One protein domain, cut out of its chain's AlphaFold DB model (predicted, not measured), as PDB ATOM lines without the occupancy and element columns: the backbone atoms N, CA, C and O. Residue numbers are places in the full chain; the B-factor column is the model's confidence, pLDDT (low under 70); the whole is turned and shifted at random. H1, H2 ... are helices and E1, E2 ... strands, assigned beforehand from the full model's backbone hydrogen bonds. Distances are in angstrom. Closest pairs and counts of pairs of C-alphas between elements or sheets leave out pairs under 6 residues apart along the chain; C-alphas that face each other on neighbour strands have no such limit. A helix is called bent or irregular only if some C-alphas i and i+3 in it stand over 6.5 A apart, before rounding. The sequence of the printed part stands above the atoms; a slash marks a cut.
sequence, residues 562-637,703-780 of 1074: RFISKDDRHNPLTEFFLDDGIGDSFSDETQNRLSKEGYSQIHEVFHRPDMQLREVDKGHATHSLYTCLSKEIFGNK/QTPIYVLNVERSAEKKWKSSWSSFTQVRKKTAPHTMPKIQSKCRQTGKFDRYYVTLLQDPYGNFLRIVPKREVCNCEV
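What this domain is: This is residues 562 to 637 and 703 to 780 of the 1074 residues of an uncharacterized protein of Mizuhopecten yessoensis (UniProt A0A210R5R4). A strongly twisted five-stranded sheet, curled like part of a barrel, has the helix H4 packed over one face along E7 and E6, and the short helix H3 near both edge strands, E3 and E5. The small two-stranded ribbon E1 and E2 lies off this body, close to it at E3 and H4, while the short helices H1, H2 and H5 gather at one end with the long stretch 727 to 743. The printed part has 154 residues with five named helices and seven named strands, in the order E1 H1 H2 E2 H3 E3 H4 E4 E5 H5 E6 E7; the mixed sheet has the order E3, E7, E6, E4, E5, and E1 and E2 are antiparallel. The class is mixed, helices and strands, with under half of the residues in named elements, 64 of 154. The whole is compact, with a radius of gyration of the C-alphas of 16.3 A, yet elongated, with spans of 54 by 34 by 28 A.

How they stand to each other: Start at strand E1, residues 562 to 564, and find its antiparallel neighbour E2, residues 589 to 591, where N 564 and O 589 are 3.0 A apart. Between them come H1, residues 572 to 576, and H2, residues 582 to 585, close but not clearly touching, with C-alphas 574 and 582 closest at 7.8 A. Next, H3, residues 603 to 606, stands at the sheet's level, with a height of 0.1 A over the sheet; its closest C-alpha pair with E5, residues 719 to 726, is 605 and 721 at 7.0 A. The edge strand E3, residues 614 to 617, is antiparallel to E7, residues 766 to 771, with N 615 and O 770 2.8 A apart. H4, residues 625 to 634, is on one face at a height of 9.6 A over the sheet, which gives two layers, a helix layer and a sheet layer. It lies over E7 and, only just, with 3 C-alphas, over E6, residues 756 to 760; it runs along the strands, at 5 degrees to E7 on the local plane, and its closest C-alpha pair with E7 is 625 and 766 at 5.3 A. H1 and H4 only just touch, with 3 pairs of C-alphas within 8 A, the closest being 573 and 633 at 6.2 A. E4, residues 706 to 713, forms a hairpin with the edge strand E5, N 708 and O 724 being 2.8 A apart. E6 is parallel to E4 at 16 degrees, with N 709 and O 758 2.8 A apart, and forms a hairpin with E7, with N 767 and O 759 2.8 A apart. H5, residues 744 to 747, only just touches H1, with 3 pairs of C-alphas within 8 A, the closest being 572 and 745 at 6.0 A; it is not on the sheet. Every O i to N i+4 pair of H4 is within hydrogen-bond range; H1 has 0 of 1, with 1 of 2 O i to N i+3 pairs in range, and H2, H3 and H5 are too short for an O i to N i+4 pair.

Where its parts are: Find C-alpha 562 at (185.986, 203.550, 189.192), where E1 begins. H1 is irregular, but only just: C-alphas 572 and 575 are 7.0 A apart. H4 runs 14.1 A from C-alpha 625 at (166.716, 213.407, 190.408) to C-alpha 634. E4 and E5 are 22.6 A each, E6 is 13.0 A, and E7 is 16.8 A, ending at C-alpha 771 at (177.945, 201.498, 182.177).

The domain as a whole: The C-alphas of Glu 716 and Thr 737, 54.6 A apart, are the two farthest apart. Residues 638 to 702 are not printed, and C-alphas 637 and 703 are 20.8 A apart across this cut. The links E2 to H3 and E5 to H5 are long. The mean pLDDT of the printed part is 70.6, and 61 residues are under 70, among them 593 to 607 and 732 to 743.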
ATOM      1  N   ARG A 562     185.595 203.178 190.543       73.12
ATOM      2  CA  ARG A 562     185.986 203.550 189.192       73.12
ATOM      3  C   ARG A 562     186.129 205.062 189.161       73.12
ATOM      4  O   ARG A 562     185.190 205.788 189.479       73.12
ATOM      5  N   PHE A 563     187.335 205.503 188.840       79.44
ATOM      6  CA  PHE A 563     187.660 206.905 188.652       79.44
ATOM      7  C   PHE A 563     187.676 207.194 187.155       79.44
ATOM      8  O   PHE A 563     188.285 206.442 186.393       79.44
ATOM      9  N   ILE A 564     186.989 208.253 186.744       80.50
ATOM     10  CA  ILE A 564     186.993 208.737 185.365       80.50
ATOM     11  C   ILE A 564     187.452 210.189 185.424       80.50
ATOM     12  O   ILE A 564     186.783 211.021 186.041       80.50
ATOM     13  N   SER A 565     188.595 210.488 184.807       82.00
ATOM     14  CA  SER A 565     189.095 211.860 184.755       82.00
ATOM     15  C   SER A 565     188.119 212.746 183.987       82.00
ATOM     16  O   SER A 565     187.533 212.306 182.996       82.00
ATOM     17  N   LYS A 566     187.976 214.009 184.399       81.19
ATOM     18  CA  LYS A 566     187.177 215.022 183.694       81.19
ATOM     19  C   LYS A 566     187.494 215.094 182.195       81.19
ATOM     20  O   LYS A 566     186.583 215.335 181.405       81.19
ATOM     21  N   ASP A 567     188.748 214.832 181.822       80.00
ATOM     22  CA  ASP A 567     189.224 214.891 180.441       80.00
ATOM     23  C   ASP A 567     188.752 213.684 179.627       80.00
ATOM     24  O   ASP A 567     188.563 213.801 178.420       80.00
ATOM     25  N   ASP A 568     188.499 212.538 180.262       78.94
ATOM     26  CA  ASP A 568     188.042 211.299 179.620       78.94
ATOM     27  C   ASP A 568     186.520 211.227 179.456       78.94
ATOM     28  O   ASP A 568     186.023 210.464 178.629       78.94
ATOM     29  N   ARG A 569     185.764 212.052 180.188       78.69
ATOM     30  CA  ARG A 569     184.296 212.065 180.141       78.69
ATOM     31  C   ARG A 569     183.785 212.553 178.785       78.69
ATOM     32  O   ARG A 569     184.290 213.515 178.208       78.69
ATOM     33  N   HIS A 570     182.734 211.910 178.278       76.25
ATOM     34  CA  HIS A 570     182.195 212.255 176.963       76.25
ATOM     35  C   HIS A 570     181.247 213.468 176.952       76.25
ATOM     36  O   HIS A 570     181.018 214.020 175.876       76.25
ATOM     37  N   ASN A 571     180.733 213.888 178.116       72.50
ATOM     38  CA  ASN A 571     179.994 215.138 178.364       72.50
ATOM     39  C   ASN A 571     179.024 215.594 177.240       72.50
ATOM     40  O   ASN A 571     179.117 216.724 176.768       72.50
ATOM     41  N   PRO A 572     178.081 214.757 176.776       66.81
ATOM     42  CA  PRO A 572     177.195 215.112 175.660       66.81
ATOM     43  C   PRO A 572     176.159 216.188 176.010       66.81
ATOM     44  O   PRO A 572     175.705 216.909 175.134       66.81
ATOM     45  N   LEU A 573     175.812 216.359 177.284       71.56
ATOM     46  CA  LEU A 573     174.735 217.267 177.691       71.56
ATOM     47  C   LEU A 573     175.159 218.740 177.821       71.56
ATOM     48  O   LEU A 573     174.328 219.605 178.082       71.56
ATOM     49  N   THR A 574     176.447 219.043 177.652       67.25
ATOM     50  CA  THR A 574     177.030 220.358 177.967       67.25
ATOM     51  C   THR A 574     176.725 221.422 176.921       67.25
ATOM     52  O   THR A 574     176.761 222.609 177.230       67.25
ATOM     53  N   GLU A 575     176.392 221.009 175.698       64.81
ATOM     54  CA  GLU A 575     176.036 221.901 174.587       64.81
ATOM     55  C   GLU A 575     174.651 222.554 174.737       64.81
ATOM     56  O   GLU A 575     174.336 223.499 174.017       64.81
ATOM     57  N   PHE A 576     173.841 222.100 175.699       69.12
ATOM     58  CA  PHE A 576     172.503 222.640 175.976       69.12
ATOM     59  C   PHE A 576     172.471 223.668 177.114       69.12
ATOM     60  O   PHE A 576     171.396 224.128 177.508       69.12
ATOM     61  N   PHE A 577     173.640 224.053 177.629       68.75
ATOM     62  CA  PHE A 577     173.786 225.105 178.628       68.75
ATOM     63  C   PHE A 577     174.237 226.419 177.984       68.75
ATOM     64  O   PHE A 577     175.035 226.424 177.051       68.75
ATOM     65  N   LEU A 578     173.722 227.537 178.502       55.00
ATOM     66  CA  LEU A 578     173.885 228.873 177.913       55.00
ATOM     67  C   LEU A 578     174.974 229.736 178.583       55.00
ATOM     68  O   LEU A 578     175.180 230.863 178.147       55.00
ATOM     69  N   ASP A 579     175.647 229.243 179.631       60.72
ATOM     70  CA  ASP A 579     176.614 230.033 180.411       60.72
ATOM     71  C   ASP A 579     178.065 229.872 179.928       60.72
ATOM     72  O   ASP A 579     178.628 228.768 179.944       60.72
ATOM     73  N   ASP A 580     178.706 231.007 179.636       52.47
ATOM     74  CA  ASP A 580     180.151 231.141 179.452       52.47
ATOM     75  C   ASP A 580     180.867 230.915 180.800       52.47
ATOM     76  O   ASP A 580     181.029 231.824 181.608       52.47
ATOM     77  N   GLY A 581     181.239 229.666 181.084       58.28
ATOM     78  CA  GLY A 581     181.888 229.278 182.349       58.28
ATOM     79  C   GLY A 581     181.611 227.843 182.795       58.28
ATOM     80  O   GLY A 581     182.177 227.369 183.777       58.28
ATOM     81  N   ILE A 582     180.772 227.104 182.059       66.88
ATOM     82  CA  ILE A 582     180.435 225.719 182.409       66.88
ATOM     83  C   ILE A 582     181.643 224.769 182.420       66.88
ATOM     84  O   ILE A 582     181.628 223.768 183.133       66.88
ATOM     85  N   GLY A 583     182.702 225.105 181.673       63.50
ATOM     86  CA  GLY A 583     183.961 224.358 181.630       63.50
ATOM     87  C   GLY A 583     184.614 224.170 183.000       63.50
ATOM     88  O   GLY A 583     185.143 223.099 183.284       63.50
ATOM     89  N   ASP A 584     184.497 225.169 183.875       69.88
ATOM     90  CA  ASP A 584     185.103 225.143 185.210       69.88
ATOM     91  C   ASP A 584     184.270 224.333 186.216       69.88
ATOM     92  O   ASP A 584     184.720 224.047 187.321       69.88
ATOM     93  N   SER A 585     183.053 223.931 185.830       75.50
ATOM     94  CA  SER A 585     182.145 223.140 186.668       75.50
ATOM     95  C   SER A 585     182.355 221.626 186.528       75.50
ATOM     96  O   SER A 585     181.759 220.862 187.291       75.50
ATOM     97  N   PHE A 586     183.170 221.169 185.565       80.75
ATOM     98  CA  PHE A 586     183.472 219.746 185.394       80.75
ATOM     99  C   PHE A 586     184.510 219.271 186.400       80.75
ATOM    100  O   PHE A 586     185.543 219.900 186.625       80.75
ATOM    101  N   SER A 587     184.256 218.092 186.946       82.88
ATOM    102  CA  SER A 587     185.138 217.439 187.904       82.88
ATOM    103  C   SER A 587     185.389 215.992 187.518       82.88
ATOM    104  O   SER A 587     184.668 215.418 186.695       82.88
ATOM    105  N   ASP A 588     186.415 215.415 188.133       82.62
ATOM    106  CA  ASP A 588     186.647 213.986 188.046       82.62
ATOM    107  C   ASP A 588     185.474 213.226 188.667       82.62
ATOM    108  O   ASP A 588     184.983 213.541 189.755       82.62
ATOM    109  N   GLU A 589     185.022 212.196 187.966       83.69
ATOM    110  CA  GLU A 589     183.876 211.416 188.378       83.69
ATOM    111  C   GLU A 589     184.332 210.209 189.195       83.69
ATOM    112  O   GLU A 589     185.127 209.377 188.753       83.69
ATOM    113  N   THR A 590     183.770 210.087 190.397       79.38
ATOM    114  CA  THR A 590     183.931 208.893 191.230       79.38
ATOM    115  C   THR A 590     182.652 208.067 191.196       79.38
ATOM    116  O   THR A 590     181.606 208.495 191.700       79.38
ATOM    117  N   GLN A 591     182.732 206.865 190.630       77.50
ATOM    118  CA  GLN A 591     181.634 205.901 190.611       77.50
ATOM    119  C   GLN A 591     181.790 204.918 191.772       77.50
ATOM    120  O   GLN A 591     182.815 204.240 191.910       77.50
ATOM    121  N   ASN A 592     180.760 204.853 192.617       70.12
ATOM    122  CA  ASN A 592     180.723 203.971 193.776       70.12
ATOM    123  C   ASN A 592     179.801 202.794 193.463       70.12
ATOM    124  O   ASN A 592     178.586 202.959 193.344       70.12
ATOM    125  N   ARG A 593     180.375 201.596 193.363       62.97
ATOM    126  CA  ARG A 593     179.600 200.383 193.099       62.97
ATOM    127  C   ARG A 593     178.712 200.041 194.290       62.97
ATOM    128  O   ARG A 593     179.189 199.947 195.421       62.97
ATOM    129  N   LEU A 594     177.418 199.843 194.038       60.44
ATOM    130  CA  LEU A 594     176.512 199.266 195.027       60.44
ATOM    131  C   LEU A 594     176.851 197.769 195.187       60.44
ATOM    132  O   LEU A 594     176.857 197.031 194.202       60.44
ATOM    133  N   SER A 595     177.179 197.335 196.411       51.84
ATOM    134  CA  SER A 595     177.547 195.938 196.691       51.84
ATOM    135  C   SER A 595     176.421 194.971 196.303       51.84
ATOM    136  O   SER A 595     175.247 195.225 196.580       51.84
ATOM    137  N   LYS A 596     176.799 193.847 195.675       48.31
ATOM    138  CA  LYS A 596     175.893 192.753 195.282       48.31
ATOM    139  C   LYS A 596     175.440 191.897 196.471       48.31
ATOM    140  O   LYS A 596     174.469 191.151 196.351       48.31
ATOM    141  N   GLU A 597     176.139 191.984 197.602       39.25
ATOM    142  CA  GLU A 597     175.919 191.130 198.769       39.25
ATOM    143  C   GLU A 597     174.918 191.777 199.733       39.25
ATOM    144  O   GLU A 597     175.273 192.451 200.699       39.25
ATOM    145  N   GLY A 598     173.626 191.579 199.464       36.53
ATOM    146  CA  GLY A 598     172.577 191.923 200.419       36.53
ATOM    147  C   GLY A 598     171.165 191.878 199.843       36.53
ATOM    148  O   GLY A 598     170.907 192.387 198.753       36.53
ATOM    149  N   TYR A 599     170.237 191.320 200.624       34.75
ATOM    150  CA  TYR A 599     168.791 191.441 200.425       34.75
ATOM    151  C   TYR A 599     168.365 192.915 200.549       34.75
ATOM    152  O   TYR A 599     168.007 193.387 201.627       34.75
ATOM    153  N   SER A 600     168.435 193.651 199.440       45.25
ATOM    154  CA  SER A 600     167.782 194.948 199.250       45.25
ATOM    155  C   SER A 600     166.719 194.819 198.161       45.25
ATOM    156  O   SER A 600     166.780 193.911 197.335       45.25
ATOM    157  N   GLN A 601     165.761 195.743 198.124       50.31
ATOM    158  CA  GLN A 601     164.711 195.805 197.095       50.31
ATOM    159  C   GLN A 601     165.299 195.968 195.672       50.31
ATOM    160  O   GLN A 601     164.652 195.643 194.686       50.31
ATOM    161  N   ILE A 602     166.570 196.388 195.577       54.97
ATOM    162  CA  ILE A 602     167.361 196.566 194.349       54.97
ATOM    163  C   ILE A 602     168.063 195.252 193.933       54.97
ATOM    164  O   ILE A 602     168.641 195.158 192.856       54.97
ATOM    165  N   HIS A 603     168.010 194.191 194.748       60.16
ATOM    166  CA  HIS A 603     168.651 192.911 194.421       60.16
ATOM    167  C   HIS A 603     168.097 192.294 193.126       60.16
ATOM    168  O   HIS A 603     168.874 191.850 192.285       60.16
ATOM    169  N   GLU A 604     166.779 192.357 192.919       60.47
ATOM    170  CA  GLU A 604     166.109 191.892 191.692       60.47
ATOM    171  C   GLU A 604     166.576 192.654 190.439       60.47
ATOM    172  O   GLU A 604     166.686 192.082 189.358       60.47
ATOM    173  N   VAL A 605     166.935 193.936 190.584       65.88
ATOM    174  CA  VAL A 605     167.460 194.763 189.486       65.88
ATOM    175  C   VAL A 605     168.809 194.235 188.995       65.88
ATOM    176  O   VAL A 605     169.066 194.226 187.792       65.88
ATOM    177  N   PHE A 606     169.668 193.743 189.892       66.25
ATOM    178  CA  PHE A 606     170.994 193.241 189.519       66.25
ATOM    179  C   PHE A 606     170.976 191.927 188.735       66.25
ATOM    180  O   PHE A 606     171.968 191.623 188.067       66.25
ATOM    181  N   HIS A 607     169.875 191.174 188.799       69.06
ATOM    182  CA  HIS A 607     169.709 189.895 188.103       69.06
ATOM    183  C   HIS A 607     169.044 190.025 186.731       69.06
ATOM    184  O   HIS A 607     168.945 189.034 186.006       69.06
ATOM    185  N   ARG A 608     168.617 191.229 186.332       73.06
ATOM    186  CA  ARG A 608     168.014 191.435 185.013       73.06
ATOM    187  C   ARG A 608     169.048 191.258 183.883       73.06
ATOM    188  O   ARG A 608     170.186 191.724 184.017       73.06
ATOM    189  N   PRO A 609     168.670 190.656 182.739       74.00
ATOM    190  CA  PRO A 609     169.575 190.475 181.597       74.00
ATOM    191  C   PRO A 609     170.151 191.788 181.035       74.00
ATOM    192  O   PRO A 609     171.340 191.879 180.740       74.00
ATOM    193  N   ASP A 610     169.335 192.836 180.951       73.06
ATOM    194  CA  ASP A 610     169.701 194.177 180.468       73.06
ATOM    195  C   ASP A 610     170.639 194.948 181.422       73.06
ATOM    196  O   ASP A 610     171.362 195.863 181.005       73.06
ATOM    197  N   MET A 611     170.700 194.538 182.691       79.44
ATOM    198  CA  MET A 611     171.614 195.064 183.707       79.44
ATOM    199  C   MET A 611     172.986 194.373 183.693       79.44
ATOM    200  O   MET A 611     173.882 194.754 184.449       79.44
ATOM    201  N   GLN A 612     173.237 193.407 182.801       78.81
ATOM    202  CA  GLN A 612     174.548 192.753 182.688       78.81
ATOM    203  C   GLN A 612     175.674 193.730 182.320       78.81
ATOM    204  O   GLN A 612     176.762 193.628 182.895       78.81
ATOM    205  N   LEU A 613     175.395 194.714 181.458       79.00
ATOM    206  CA  LEU A 613     176.342 195.753 181.017       79.00
ATOM    207  C   LEU A 613     176.288 197.043 181.857       79.00
ATOM    208  O   LEU A 613     177.096 197.948 181.652       79.00
ATOM    209  N   ARG A 614     175.372 197.118 182.828       84.44
ATOM    210  CA  ARG A 614     175.082 198.312 183.634       84.44
ATOM    211  C   ARG A 614     175.293 198.072 185.120       84.44
ATOM    212  O   ARG A 614     175.209 196.941 185.595       84.44
ATOM    213  N   GLU A 615     175.551 199.126 185.873       82.81
ATOM    214  CA  GLU A 615     175.625 199.090 187.329       82.81
ATOM    215  C   GLU A 615     174.982 200.316 187.968       82.81
ATOM    216  O   GLU A 615     174.916 201.384 187.370       82.81
ATOM    217  N   VAL A 616     174.478 200.142 189.190       80.38
ATOM    218  CA  VAL A 616     173.883 201.231 189.969       80.38
ATOM    219  C   VAL A 616     174.999 201.955 190.715       80.38
ATOM    220  O   VAL A 616     175.718 201.350 191.516       80.38
ATOM    221  N   ASP A 617     175.126 203.252 190.463       78.31
ATOM    222  CA  ASP A 617     176.071 204.132 191.137       78.31
ATOM    223  C   ASP A 617     175.451 204.673 192.433       78.31
ATOM    224  O   ASP A 617     174.516 205.481 192.430       78.31
ATOM    225  N   LYS A 618     175.994 204.222 193.568       63.34
ATOM    226  CA  LYS A 618     175.576 204.641 194.907       63.34
ATOM    227  C   LYS A 618     176.182 206.013 195.214       63.34
ATOM    228  O   LYS A 618     177.227 206.129 195.857       63.34
ATOM    229  N   GLY A 619     175.549 207.072 194.714       53.41
ATOM    230  CA  GLY A 619     175.894 208.453 195.070       53.41
ATOM    231  C   GLY A 619     175.895 208.706 196.591       53.41
ATOM    232  O   GLY A 619     175.357 207.921 197.370       53.41
ATOM    233  N   HIS A 620     176.515 209.808 197.028       47.72
ATOM    234  CA  HIS A 620     176.567 210.200 198.444       47.72
ATOM    235  C   HIS A 620     175.261 210.871 198.921       47.72
ATOM    236  O   HIS A 620     174.862 211.868 198.331       47.72
ATOM    237  N   ALA A 621     174.709 210.389 200.045       41.41
ATOM    238  CA  ALA A 621     173.783 210.995 201.030       41.41
ATOM    239  C   ALA A 621     172.476 211.712 200.593       41.41
ATOM    240  O   ALA A 621     171.603 211.871 201.439       41.41
ATOM    241  N   THR A 622     172.286 212.125 199.336       43.03
ATOM    242  CA  THR A 622     171.062 212.806 198.859       43.03
ATOM    243  C   THR A 622     170.604 212.203 197.528       43.03
ATOM    244  O   THR A 622     171.135 212.538 196.469       43.03
ATOM    245  N   HIS A 623     169.647 211.276 197.570       55.19
ATOM    246  CA  HIS A 623     169.160 210.530 196.400       55.19
ATOM    247  C   HIS A 623     168.017 211.267 195.672       55.19
ATOM    248  O   HIS A 623     166.867 210.842 195.713       55.19
ATOM    249  N   SER A 624     168.331 212.391 195.011       67.88
ATOM    250  CA  SER A 624     167.370 213.170 194.206       67.88
ATOM    251  C   SER A 624     167.662 213.117 192.701       67.88
ATOM    252  O   SER A 624     168.811 212.926 192.286       67.88
ATOM    253  N   LEU A 625     166.628 213.338 191.875       76.56
ATOM    254  CA  LEU A 625     166.716 213.407 190.408       76.56
ATOM    255  C   LEU A 625     167.835 214.355 189.952       76.56
ATOM    256  O   LEU A 625     168.731 213.968 189.203       76.56
ATOM    257  N   TYR A 626     167.828 215.585 190.465       81.81
ATOM    258  CA  TYR A 626     168.783 216.622 190.076       81.81
ATOM    259  C   TYR A 626     170.211 216.323 190.537       81.81
ATOM    260  O   TYR A 626     171.164 216.681 189.849       81.81
ATOM    261  N   THR A 627     170.382 215.600 191.649       79.44
ATOM    262  CA  THR A 627     171.703 215.120 192.084       79.44
ATOM    263  C   THR A 627     172.258 214.078 191.113       79.44
ATOM    264  O   THR A 627     173.441 214.120 190.770       79.44
ATOM    265  N   CYS A 628     171.409 213.164 190.630       81.56
ATOM    266  CA  CYS A 628     171.797 212.163 189.636       81.56
ATOM    267  C   CYS A 628     172.159 212.813 188.297       81.56
ATOM    268  O   CYS A 628     173.207 212.497 187.736       81.56
ATOM    269  N   LEU A 629     171.344 213.763 187.829       84.12
ATOM    270  CA  LEU A 629     171.615 214.528 186.611       84.12
ATOM    271  C   LEU A 629     172.876 215.389 186.752       84.12
ATOM    272  O   LEU A 629     173.684 215.439 185.831       84.12
ATOM    273  N   SER A 630     173.105 216.002 187.918       85.12
ATOM    274  CA  SER A 630     174.331 216.764 188.187       85.12
ATOM    275  C   SER A 630     175.557 215.884 188.057       85.12
ATOM    276  O   SER A 630     176.521 216.268 187.404       85.12
ATOM    277  N   LYS A 631     175.509 214.679 188.627       84.19
ATOM    278  CA  LYS A 631     176.632 213.748 188.552       84.19
ATOM    279  C   LYS A 631     176.851 213.236 187.127       84.19
ATOM    280  O   LYS A 631     177.997 213.141 186.700       84.19
ATOM    281  N   GLU A 632     175.777 212.982 186.380       85.12
ATOM    282  CA  GLU A 632     175.849 212.578 184.972       85.12
ATOM    283  C   GLU A 632     176.468 213.667 184.087       85.12
ATOM    284  O   GLU A 632     177.308 213.383 183.237       85.12
ATOM    285  N   ILE A 633     176.135 214.934 184.327       82.31
ATOM    286  CA  ILE A 633     176.601 216.055 183.504       82.31
ATOM    287  C   ILE A 633     177.993 216.531 183.953       82.31
ATOM    288  O   ILE A 633     178.918 216.602 183.148       82.31
ATOM    289  N   PHE A 634     178.186 216.793 185.246       83.69
ATOM    290  CA  PHE A 634     179.354 217.496 185.799       83.69
ATOM    291  C   PHE A 634     180.373 216.596 186.515       83.69
ATOM    292  O   PHE A 634     181.469 217.045 186.856       83.69
ATOM    293  N   GLY A 635     180.033 215.327 186.759       79.62
ATOM    294  CA  GLY A 635     180.876 214.371 187.489       79.62
ATOM    295  C   GLY A 635     180.724 214.459 189.012       79.62
ATOM    296  O   GLY A 635     181.123 213.538 189.726       79.62
ATOM    297  N   ASN A 636     180.062 215.511 189.512       82.50
ATOM    298  CA  ASN A 636     179.777 215.750 190.928       82.50
ATOM    299  C   ASN A 636     178.322 216.207 191.164       82.50
ATOM    300  O   ASN A 636     177.550 216.434 190.235       82.50
ATOM    301  N   LYS A 637     177.942 216.351 192.437       80.19
ATOM    302  CA  LYS A 637     176.589 216.749 192.865       80.19
ATOM    303  C   LYS A 637     176.380 218.255 193.064       80.19
ATOM    304  O   LYS A 637     175.268 218.671 193.366       80.19
ATOM    305  N   GLN A 703     167.588 217.750 175.622       80.81
ATOM    306  CA  GLN A 703     167.287 217.134 174.320       80.81
ATOM    307  C   GLN A 703     167.791 215.681 174.222       80.81
ATOM    308  O   GLN A 703     168.427 215.285 173.248       80.81
ATOM    309  N   THR A 704     167.579 214.911 175.293       82.44
ATOM    310  CA  THR A 704     168.123 213.559 175.476       82.44
ATOM    311  C   THR A 704     167.090 212.685 176.191       82.44
ATOM    312  O   THR A 704     166.518 213.140 177.185       82.44
ATOM    313  N   PRO A 705     166.851 211.439 175.742       83.06
ATOM    314  CA  PRO A 705     165.930 210.534 176.417       83.06
ATOM    315  C   PRO A 705     166.450 210.108 177.799       83.06
ATOM    316  O   PRO A 705     167.640 209.832 177.988       83.06
ATOM    317  N   ILE A 706     165.537 210.030 178.766       84.38
ATOM    318  CA  ILE A 706     165.795 209.542 180.122       84.38
ATOM    319  C   ILE A 706     165.012 208.247 180.320       84.38
ATOM    320  O   ILE A 706     163.788 208.242 180.247       84.38
ATOM    321  N   TYR A 707     165.706 207.153 180.601       85.44
ATOM    322  CA  TYR A 707     165.110 205.863 180.930       85.44
ATOM    323  C   TYR A 707     165.147 205.663 182.444       85.44
ATOM    324  O   TYR A 707     166.198 205.812 183.068       85.44
ATOM    325  N   VAL A 708     164.015 205.309 183.043       83.94
ATOM    326  CA  VAL A 708     163.888 205.045 184.479       83.94
ATOM    327  C   VAL A 708     163.482 203.591 184.675       83.94
ATOM    328  O   VAL A 708     162.481 203.149 184.123       83.94
ATOM    329  N   LEU A 709     164.269 202.838 185.437       82.56
ATOM    330  CA  LEU A 709     163.911 201.501 185.889       82.56
ATOM    331  C   LEU A 709     163.118 201.636 187.190       82.56
ATOM    332  O   LEU A 709     163.687 202.021 188.211       82.56
ATOM    333  N   ASN A 710     161.826 201.332 187.154       78.19
ATOM    334  CA  ASN A 710     160.945 201.380 188.317       78.19
ATOM    335  C   ASN A 710     160.993 200.050 189.063       78.19
ATOM    336  O   ASN A 710     161.063 198.987 188.439       78.19
ATOM    337  N   VAL A 711     160.955 200.098 190.395       67.44
ATOM    338  CA  VAL A 711     160.849 198.913 191.251       67.44
ATOM    339  C   VAL A 711     159.585 199.028 192.085       67.44
ATOM    340  O   VAL A 711     159.475 199.893 192.947       67.44
ATOM    341  N   GLU A 712     158.648 198.117 191.860       62.88
ATOM    342  CA  GLU A 712     157.336 198.143 192.496       62.88
ATOM    343  C   GLU A 712     157.022 196.820 193.174       62.88
ATOM    344  O   GLU A 712     157.497 195.742 192.796       62.88
ATOM    345  N   ARG A 713     156.189 196.890 194.211       51.69
ATOM    346  CA  ARG A 713     155.715 195.702 194.904       51.69
ATOM    347  C   ARG A 713     154.389 195.268 194.298       51.69
ATOM    348  O   ARG A 713     153.376 195.926 194.487       51.69
ATOM    349  N   SER A 714     154.393 194.127 193.618       50.44
ATOM    350  CA  SER A 714     153.165 193.543 193.068       50.44
ATOM    351  C   SER A 714     152.158 193.162 194.161       50.44
ATOM    352  O   SER A 714     152.539 192.915 195.312       50.44
ATOM    353  N   ALA A 715     150.886 193.008 193.775       40.28
ATOM    354  CA  ALA A 715     149.809 192.509 194.639       40.28
ATOM    355  C   ALA A 715     150.145 191.162 195.324       40.28
ATOM    356  O   ALA A 715     149.741 190.908 196.457       40.28
ATOM    357  N   GLU A 716     150.986 190.331 194.696       40.94
ATOM    358  CA  GLU A 716     151.492 189.062 195.246       40.94
ATOM    359  C   GLU A 716     152.677 189.220 196.222       40.94
ATOM    360  O   GLU A 716     153.316 188.238 196.605       40.94
ATOM    361  N   LYS A 717     153.024 190.449 196.623       49.56
ATOM    362  CA  LYS A 717     154.171 190.789 197.486       49.56
ATOM    363  C   LYS A 717     155.553 190.460 196.900       49.56
ATOM    364  O   LYS A 717     156.531 190.568 197.641       49.56
ATOM    365  N   LYS A 718     155.652 190.121 195.611       49.62
ATOM    366  CA  LYS A 718     156.921 190.000 194.869       49.62
ATOM    367  C   LYS A 718     157.339 191.355 194.302       49.62
ATOM    368  O   LYS A 718     156.482 192.117 193.851       49.62
ATOM    369  N   TRP A 719     158.636 191.641 194.307       61.25
ATOM    370  CA  TRP A 719     159.187 192.825 193.650       61.25
ATOM    371  C   TRP A 719     159.188 192.612 192.136       61.25
ATOM    372  O   TRP A 719     159.672 191.591 191.654       61.25
ATOM    373  N   LYS A 720     158.609 193.553 191.393       66.94
ATOM    374  CA  LYS A 720     158.665 193.621 189.931       66.94
ATOM    375  C   LYS A 720     159.456 194.861 189.533       66.94
ATOM    376  O   LYS A 720     159.499 195.834 190.280       66.94
ATOM    377  N   SER A 721     160.097 194.810 188.368       74.00
ATOM    378  CA  SER A 721     160.773 195.976 187.801       74.00
ATOM    379  C   SER A 721     160.491 196.127 186.311       74.00
ATOM    380  O   SER A 721     160.443 195.131 185.583       74.00
ATOM    381  N   SER A 722     160.323 197.363 185.852       80.38
ATOM    382  CA  SER A 722     160.007 197.718 184.462       80.38
ATOM    383  C   SER A 722     160.710 199.016 184.067       80.38
ATOM    384  O   SER A 722     160.946 199.880 184.908       80.38
ATOM    385  N   TRP A 723     161.090 199.142 182.794       80.62
ATOM    386  CA  TRP A 723     161.627 200.396 182.264       80.62
ATOM    387  C   TRP A 723     160.498 201.312 181.807       80.62
ATOM    388  O   TRP A 723     159.539 200.853 181.192       80.62
ATOM    389  N   SER A 724     160.673 202.608 182.037       77.81
ATOM    390  CA  SER A 724     159.884 203.691 181.455       77.81
ATOM    391  C   SER A 724     160.812 204.652 180.720       77.81
ATOM    392  O   SER A 724     161.899 204.961 181.211       77.81
ATOM    393  N   SER A 725     160.396 205.140 179.552       78.81
ATOM    394  CA  SER A 725     161.147 206.129 178.770       78.81
ATOM    395  C   SER A 725     160.483 207.499 178.818       78.81
ATOM    396  O   SER A 725     159.290 207.624 178.552       78.81
ATOM    397  N   PHE A 726     161.281 208.533 179.061       76.56
ATOM    398  CA  PHE A 726     160.876 209.931 179.016       76.56
ATOM    399  C   PHE A 726     161.652 210.632 177.909       76.56
ATOM    400  O   PHE A 726     162.877 210.754 177.964       76.56
ATOM    401  N   THR A 727     160.937 211.088 176.887       78.44
ATOM    402  CA  THR A 727     161.510 211.808 175.747       78.44
ATOM    403  C   THR A 727     161.140 213.283 175.794       78.44
ATOM    404  O   THR A 727     160.184 213.685 176.455       78.44
ATOM    405  N   GLN A 728     161.894 214.099 175.065       74.81
ATOM    406  CA  GLN A 728     161.607 215.524 174.931       74.81
ATOM    407  C   GLN A 728     160.190 215.785 174.405       74.81
ATOM    408  O   GLN A 728     159.743 215.181 173.430       74.81
ATOM    409  N   VAL A 729     159.515 216.745 175.026       70.31
ATOM    410  CA  VAL A 729     158.156 217.166 174.668       70.31
ATOM    411  C   VAL A 729     158.176 218.139 173.485       70.31
ATOM    412  O   VAL A 729     157.240 218.214 172.694       70.31
ATOM    413  N   ARG A 730     159.276 218.878 173.327       72.56
ATOM    414  CA  ARG A 730     159.507 219.788 172.201       72.56
ATOM    415  C   ARG A 730     160.978 219.818 171.814       72.56
ATOM    416  O   ARG A 730     161.864 219.599 172.642       72.56
ATOM    417  N   LYS A 731     161.245 220.153 170.552       76.25
ATOM    418  CA  LYS A 731     162.608 220.429 170.087       76.25
ATOM    419  C   LYS A 731     163.027 221.835 170.511       76.25
ATOM    420  O   LYS A 731     162.282 222.792 170.291       76.25
ATOM    421  N   LYS A 732     164.215 221.969 171.102       69.94
ATOM    422  CA  LYS A 732     164.840 223.269 171.379       69.94
ATOM    423  C   LYS A 732     165.761 223.651 170.226       69.94
ATOM    424  O   LYS A 732     166.482 222.815 169.689       69.94
ATOM    425  N   THR A 733     165.741 224.923 169.848       61.16
ATOM    426  CA  THR A 733     166.688 225.479 168.880       61.16
ATOM    427  C   THR A 733     168.088 225.451 169.488       61.16
ATOM    428  O   THR A 733     168.266 225.880 170.629       61.16
ATOM    429  N   ALA A 734     169.074 224.937 168.750       56.59
ATOM    430  CA  ALA A 734     170.462 224.944 169.203       56.59
ATOM    431  C   ALA A 734     170.929 226.393 169.462       56.59
ATOM    432  O   ALA A 734     170.539 227.293 168.710       56.59
ATOM    433  N   PRO A 735     171.741 226.643 170.505       57.41
ATOM    434  CA  PRO A 735     172.251 227.981 170.781       57.41
ATOM    435  C   PRO A 735     173.075 228.512 169.597       57.41
ATOM    436  O   PRO A 735     173.816 227.769 168.955       57.41
ATOM    437  N   HIS A 736     172.951 229.815 169.310       52.50
ATOM    438  CA  HIS A 736     173.668 230.477 168.207       52.50
ATOM    439  C   HIS A 736     175.196 230.420 168.362       52.50
ATOM    440  O   HIS A 736     175.921 230.436 167.369       52.50
ATOM    441  N   THR A 737     175.667 230.311 169.603       53.78
ATOM    442  CA  THR A 737     177.075 230.161 169.960       53.78
ATOM    443  C   THR A 737     177.214 228.855 170.728       53.78
ATOM    444  O   THR A 737     176.738 228.739 171.855       53.78
ATOM    445  N   MET A 738     177.824 227.845 170.109       54.22
ATOM    446  CA  MET A 738     178.130 226.597 170.805       54.22
ATOM    447  C   MET A 738     179.301 226.815 171.774       54.22
ATOM    448  O   MET A 738     180.271 227.486 171.398       54.22
ATOM    449  N   PRO A 739     179.272 226.222 172.982       56.78
ATOM    450  CA  PRO A 739     180.438 226.193 173.855       56.78
ATOM    451  C   PRO A 739     181.650 225.625 173.102       56.78
ATOM    452  O   PRO A 739     181.524 224.677 172.327       56.78
ATOM    453  N   LYS A 740     182.852 226.165 173.353       53.59
ATOM    454  CA  LYS A 740     184.100 225.657 172.740       53.59
ATOM    455  C   LYS A 740     184.382 224.182 173.072       53.59
ATOM    456  O   LYS A 740     185.174 223.539 172.388       53.59
ATOM    457  N   ILE A 741     183.741 223.656 174.115       57.00
ATOM    458  CA  ILE A 741     183.836 222.267 174.558       57.00
ATOM    459  C   ILE A 741     182.849 221.438 173.727       57.00
ATOM    460  O   ILE A 741     181.681 221.301 174.085       57.00
ATOM    461  N   GLN A 742     183.308 220.906 172.595       58.47
ATOM    462  CA  GLN A 742     182.534 219.912 171.849       58.47
ATOM    463  C   GLN A 742     182.606 218.557 172.557       58.47
ATOM    464  O   GLN A 742     183.688 218.106 172.936       58.47
ATOM    465  N   SER A 743     181.460 217.892 172.711       67.69
ATOM    466  CA  SER A 743     181.383 216.582 173.359       67.69
ATOM    467  C   SER A 743     182.169 215.514 172.583       67.69
ATOM    468  O   SER A 743     182.090 215.427 171.352       67.69
ATOM    469  N   LYS A 744     182.902 214.640 173.289       73.69
ATOM    470  CA  LYS A 744     183.601 213.501 172.654       73.69
ATOM    471  C   LYS A 744     182.616 212.533 171.983       73.69
ATOM    472  O   LYS A 744     182.944 211.926 170.965       73.69
ATOM    473  N   CYS A 745     181.376 212.444 172.480       73.69
ATOM    474  CA  CYS A 745     180.278 211.726 171.812       73.69
ATOM    475  C   CYS A 745     180.028 212.222 170.380       73.69
ATOM    476  O   CYS A 745     179.775 211.425 169.480       73.69
ATOM    477  N   ARG A 746     180.094 213.540 170.159       70.12
ATOM    478  CA  ARG A 746     179.878 214.145 168.842       70.12
ATOM    479  C   ARG A 746     181.089 213.956 167.930       70.12
ATOM    480  O   ARG A 746     180.907 213.621 166.766       70.12
ATOM    481  N   GLN A 747     182.306 214.054 168.469       70.75
ATOM    482  CA  GLN A 747     183.543 213.747 167.727       70.75
ATOM    483  C   GLN A 747     183.592 212.291 167.237       70.75
ATOM    484  O   GLN A 747     184.138 212.009 166.176       70.75
ATOM    485  N   THR A 748     182.991 211.371 167.995       70.38
ATOM    486  CA  THR A 748     182.913 209.939 167.668       70.38
ATOM    487  C   THR A 748     181.666 209.555 166.862       70.38
ATOM    488  O   THR A 748     181.489 208.379 166.550       70.38
ATOM    489  N   GLY A 749     180.789 210.512 166.521       72.75
ATOM    490  CA  GLY A 749     179.549 210.260 165.774       72.75
ATOM    491  C   GLY A 749     178.493 209.443 166.534       72.75
ATOM    492  O   GLY A 749     177.546 208.953 165.928       72.75
ATOM    493  N   LYS A 750     178.644 209.273 167.854       74.38
ATOM    494  CA  LYS A 750     177.734 208.493 168.714       74.38
ATOM    495  C   LYS A 750     176.754 209.366 169.508       74.38
ATOM    496  O   LYS A 750     176.061 208.859 170.384       74.38
ATOM    497  N   PHE A 751     176.712 210.670 169.241       72.06
ATOM    498  CA  PHE A 751     175.896 211.626 169.994       72.06
ATOM    499  C   PHE A 751     174.404 211.277 169.991       72.06
ATOM    500  O   PHE A 751     173.796 211.232 171.055       72.06
ATOM    501  N   ASP A 752     173.861 210.906 168.832       70.69
ATOM    502  CA  ASP A 752     172.442 210.552 168.669       70.69
ATOM    503  C   ASP A 752     172.039 209.266 169.416       70.69
ATOM    504  O   ASP A 752     170.861 208.931 169.485       70.69
ATOM    505  N   ARG A 753     173.012 208.530 169.970       77.69
ATOM    506  CA  ARG A 753     172.801 207.320 170.778       77.69
ATOM    507  C   ARG A 753     172.902 207.576 172.279       77.69
ATOM    508  O   ARG A 753     172.814 206.632 173.058       77.69
ATOM    509  N   TYR A 754     173.177 208.809 172.700       84.81
ATOM    510  CA  TYR A 754     173.303 209.114 174.116       84.81
ATOM    511  C   TYR A 754     171.936 209.162 174.806       84.81
ATOM    512  O   TYR A 754     170.971 209.705 174.275       84.81
ATOM    513  N   TYR A 755     171.884 208.626 176.023       87.38
ATOM    514  CA  TYR A 755     170.710 208.624 176.881       87.38
ATOM    515  C   TYR A 755     171.128 208.657 178.354       87.38
ATOM    516  O   TYR A 755     172.273 208.350 178.699       87.38
ATOM    517  N   VAL A 756     170.188 208.995 179.236       89.00
ATOM    518  CA  VAL A 756     170.374 208.929 180.693       89.00
ATOM    519  C   VAL A 756     169.605 207.733 181.243       89.00
ATOM    520  O   VAL A 756     168.456 207.525 180.873       89.00
ATOM    521  N   THR A 757     170.209 206.959 182.146       88.94
ATOM    522  CA  THR A 757     169.524 205.862 182.852       88.94
ATOM    523  C   THR A 757     169.486 206.089 184.358       88.94
ATOM    524  O   THR A 757     170.516 206.323 184.994       88.94
ATOM    525  N   LEU A 758     168.298 205.964 184.939       87.12
ATOM    526  CA  LEU A 758     168.026 206.107 186.364       87.12
ATOM    527  C   LEU A 758     167.311 204.860 186.899       87.12
ATOM    528  O   LEU A 758     166.684 204.115 186.155       87.12
ATOM    529  N   LEU A 759     167.398 204.650 188.206       81.81
ATOM    530  CA  LEU A 759     166.634 203.678 188.979       81.81
ATOM    531  C   LEU A 759     165.763 204.461 189.962       81.81
ATOM    532  O   LEU A 759     166.302 205.269 190.720       81.81
ATOM    533  N   GLN A 760     164.456 204.213 189.963       76.12
ATOM    534  CA  GLN A 760     163.547 204.724 190.983       76.12
ATOM    535  C   GLN A 760     163.281 203.618 192.005       76.12
ATOM    536  O   GLN A 760     162.820 202.528 191.656       76.12
ATOM    537  N   ASP A 761     163.635 203.871 193.265       64.50
ATOM    538  CA  ASP A 761     163.369 202.923 194.344       64.50
ATOM    539  C   ASP A 761     161.885 202.958 194.779       64.50
ATOM    540  O   ASP A 761     161.158 203.894 194.434       64.50
ATOM    541  N   PRO A 762     161.414 201.977 195.573       53.16
ATOM    542  CA  PRO A 762     160.023 201.930 196.043       53.16
ATOM    543  C   PRO A 762     159.594 203.098 196.943       53.16
ATOM    544  O   PRO A 762     158.427 203.189 197.316       53.16
ATOM    545  N   TYR A 763     160.530 203.964 197.331       51.41
ATOM    546  CA  TYR A 763     160.303 205.155 198.144       51.41
ATOM    547  C   TYR A 763     160.327 206.440 197.300       51.41
ATOM    548  O   TYR A 763     160.200 207.533 197.850       51.41
ATOM    549  N   GLY A 764     160.476 206.321 195.976       54.62
ATOM    550  CA  GLY A 764     160.500 207.437 195.036       54.62
ATOM    551  C   GLY A 764     161.857 208.137 194.913       54.62
ATOM    552  O   GLY A 764     161.932 209.178 194.261       54.62
ATOM    553  N   ASN A 765     162.928 207.594 195.502       63.91
ATOM    554  CA  ASN A 765     164.269 208.159 195.361       63.91
ATOM    555  C   ASN A 765     164.898 207.757 194.027       63.91
ATOM    556  O   ASN A 765     164.723 206.632 193.554       63.91
ATOM    557  N   PHE A 766     165.714 208.653 193.471       72.50
ATOM    558  CA  PHE A 766     166.446 208.392 192.235       72.50
ATOM    559  C   PHE A 766     167.892 207.982 192.512       72.50
ATOM    560  O   PHE A 766     168.632 208.634 193.255       72.50
ATOM    561  N   LEU A 767     168.298 206.905 191.849       79.19
ATOM    562  CA  LEU A 767     169.659 206.400 191.771       79.19
ATOM    563  C   LEU A 767     170.117 206.424 190.313       79.19
ATOM    564  O   LEU A 767     169.322 206.265 189.391       79.19
ATOM    565  N   ARG A 768     171.416 206.607 190.091       84.56
ATOM    566  CA  ARG A 768     171.982 206.646 188.741       84.56
ATOM    567  C   ARG A 768     172.388 205.246 188.293       84.56
ATOM    568  O   ARG A 768     173.011 204.516 189.063       84.56
ATOM    569  N   ILE A 769     172.080 204.886 187.051       86.69
ATOM    570  CA  ILE A 769     172.582 203.668 186.409       86.69
ATOM    571  C   ILE A 769     173.642 204.081 185.386       86.69
ATOM    572  O   ILE A 769     173.384 204.939 184.544       86.69
ATOM    573  N   VAL A 770     174.821 203.465 185.458       87.06
ATOM    574  CA  VAL A 770     175.981 203.765 184.607       87.06
ATOM    575  C   VAL A 770     176.514 202.504 183.910       87.06
ATOM    576  O   VAL A 770     176.262 201.387 184.375       87.06
ATOM    577  N   PRO A 771     177.275 202.631 182.810       86.56
ATOM    578  CA  PRO A 771     177.945 201.498 182.177       86.56
ATOM    579  C   PRO A 771     179.025 200.867 183.071       86.56
ATOM    580  O   PRO A 771     179.865 201.558 183.642       86.56
ATOM    581  N   LYS A 772     179.076 199.530 183.122       81.75
ATOM    582  CA  LYS A 772     180.085 198.789 183.910       81.75
ATOM    583  C   LYS A 772     181.510 198.897 183.368       81.75
ATOM    584  O   LYS A 772     182.466 198.803 184.139       81.75
ATOM    585  N   ARG A 773     181.651 198.963 182.041       78.75
ATOM    586  CA  ARG A 773     182.939 198.877 181.324       78.75
ATOM    587  C   ARG A 773     183.214 200.097 180.452       78.75
ATOM    588  O   ARG A 773     184.350 200.551 180.409       78.75
ATOM    589  N   GLU A 774     182.178 200.685 179.868       82.31
ATOM    590  CA  GLU A 774     182.304 201.877 179.024       82.31
ATOM    591  C   GLU A 774     182.331 203.171 179.841       82.31
ATOM    592  O   GLU A 774     181.977 203.169 181.023       82.31
ATOM    593  N   VAL A 775     182.783 204.268 179.234       81.19
ATOM    594  CA  VAL A 775     182.864 205.585 179.893       81.19
ATOM    595  C   VAL A 775     181.534 206.340 179.800       81.19
ATOM    596  O   VAL A 775     181.252 207.201 180.631       81.19
ATOM    597  N   CYS A 776     180.693 206.015 178.814       82.00
ATOM    598  CA  CYS A 776     179.473 206.758 178.518       82.00
ATOM    599  C   CYS A 776     178.327 205.850 178.052       82.00
ATOM    600  O   CYS A 776     178.548 204.839 177.386       82.00
ATOM    601  N   ASN A 777     177.086 206.249 178.349       86.19
ATOM    602  CA  ASN A 777     175.882 205.555 177.886       86.19
ATOM    603  C   ASN A 777     175.751 205.501 176.352       86.19
ATOM    604  O   ASN A 777     175.111 204.586 175.852       86.19
ATOM    605  N   CYS A 778     176.419 206.380 175.591       84.38
ATOM    606  CA  CYS A 778     176.418 206.321 174.119       84.38
ATOM    607  C   CYS A 778     177.107 205.069 173.534       84.38
ATOM    608  O   CYS A 778     177.048 204.830 172.325       84.38
ATOM    609  N   GLU A 779     177.794 204.290 174.375       82.94
ATOM    610  CA  GLU A 779     178.527 203.078 173.998       82.94
ATOM    611  C   GLU A 779     177.808 201.788 174.414       82.94
ATOM    612  O   GLU A 779     178.281 200.694 174.114       82.94
ATOM    613  N   VAL A 780     176.652 201.905 175.072       84.94
ATOM    614  CA  VAL A 780     175.810 200.783 175.490       84.94
ATOM    615  C   VAL A 780     174.485 200.859 174.724       84.94
ATOM    616  O   VAL A 780     173.970 201.941 174.473       84.94
TER     617      VAL A 780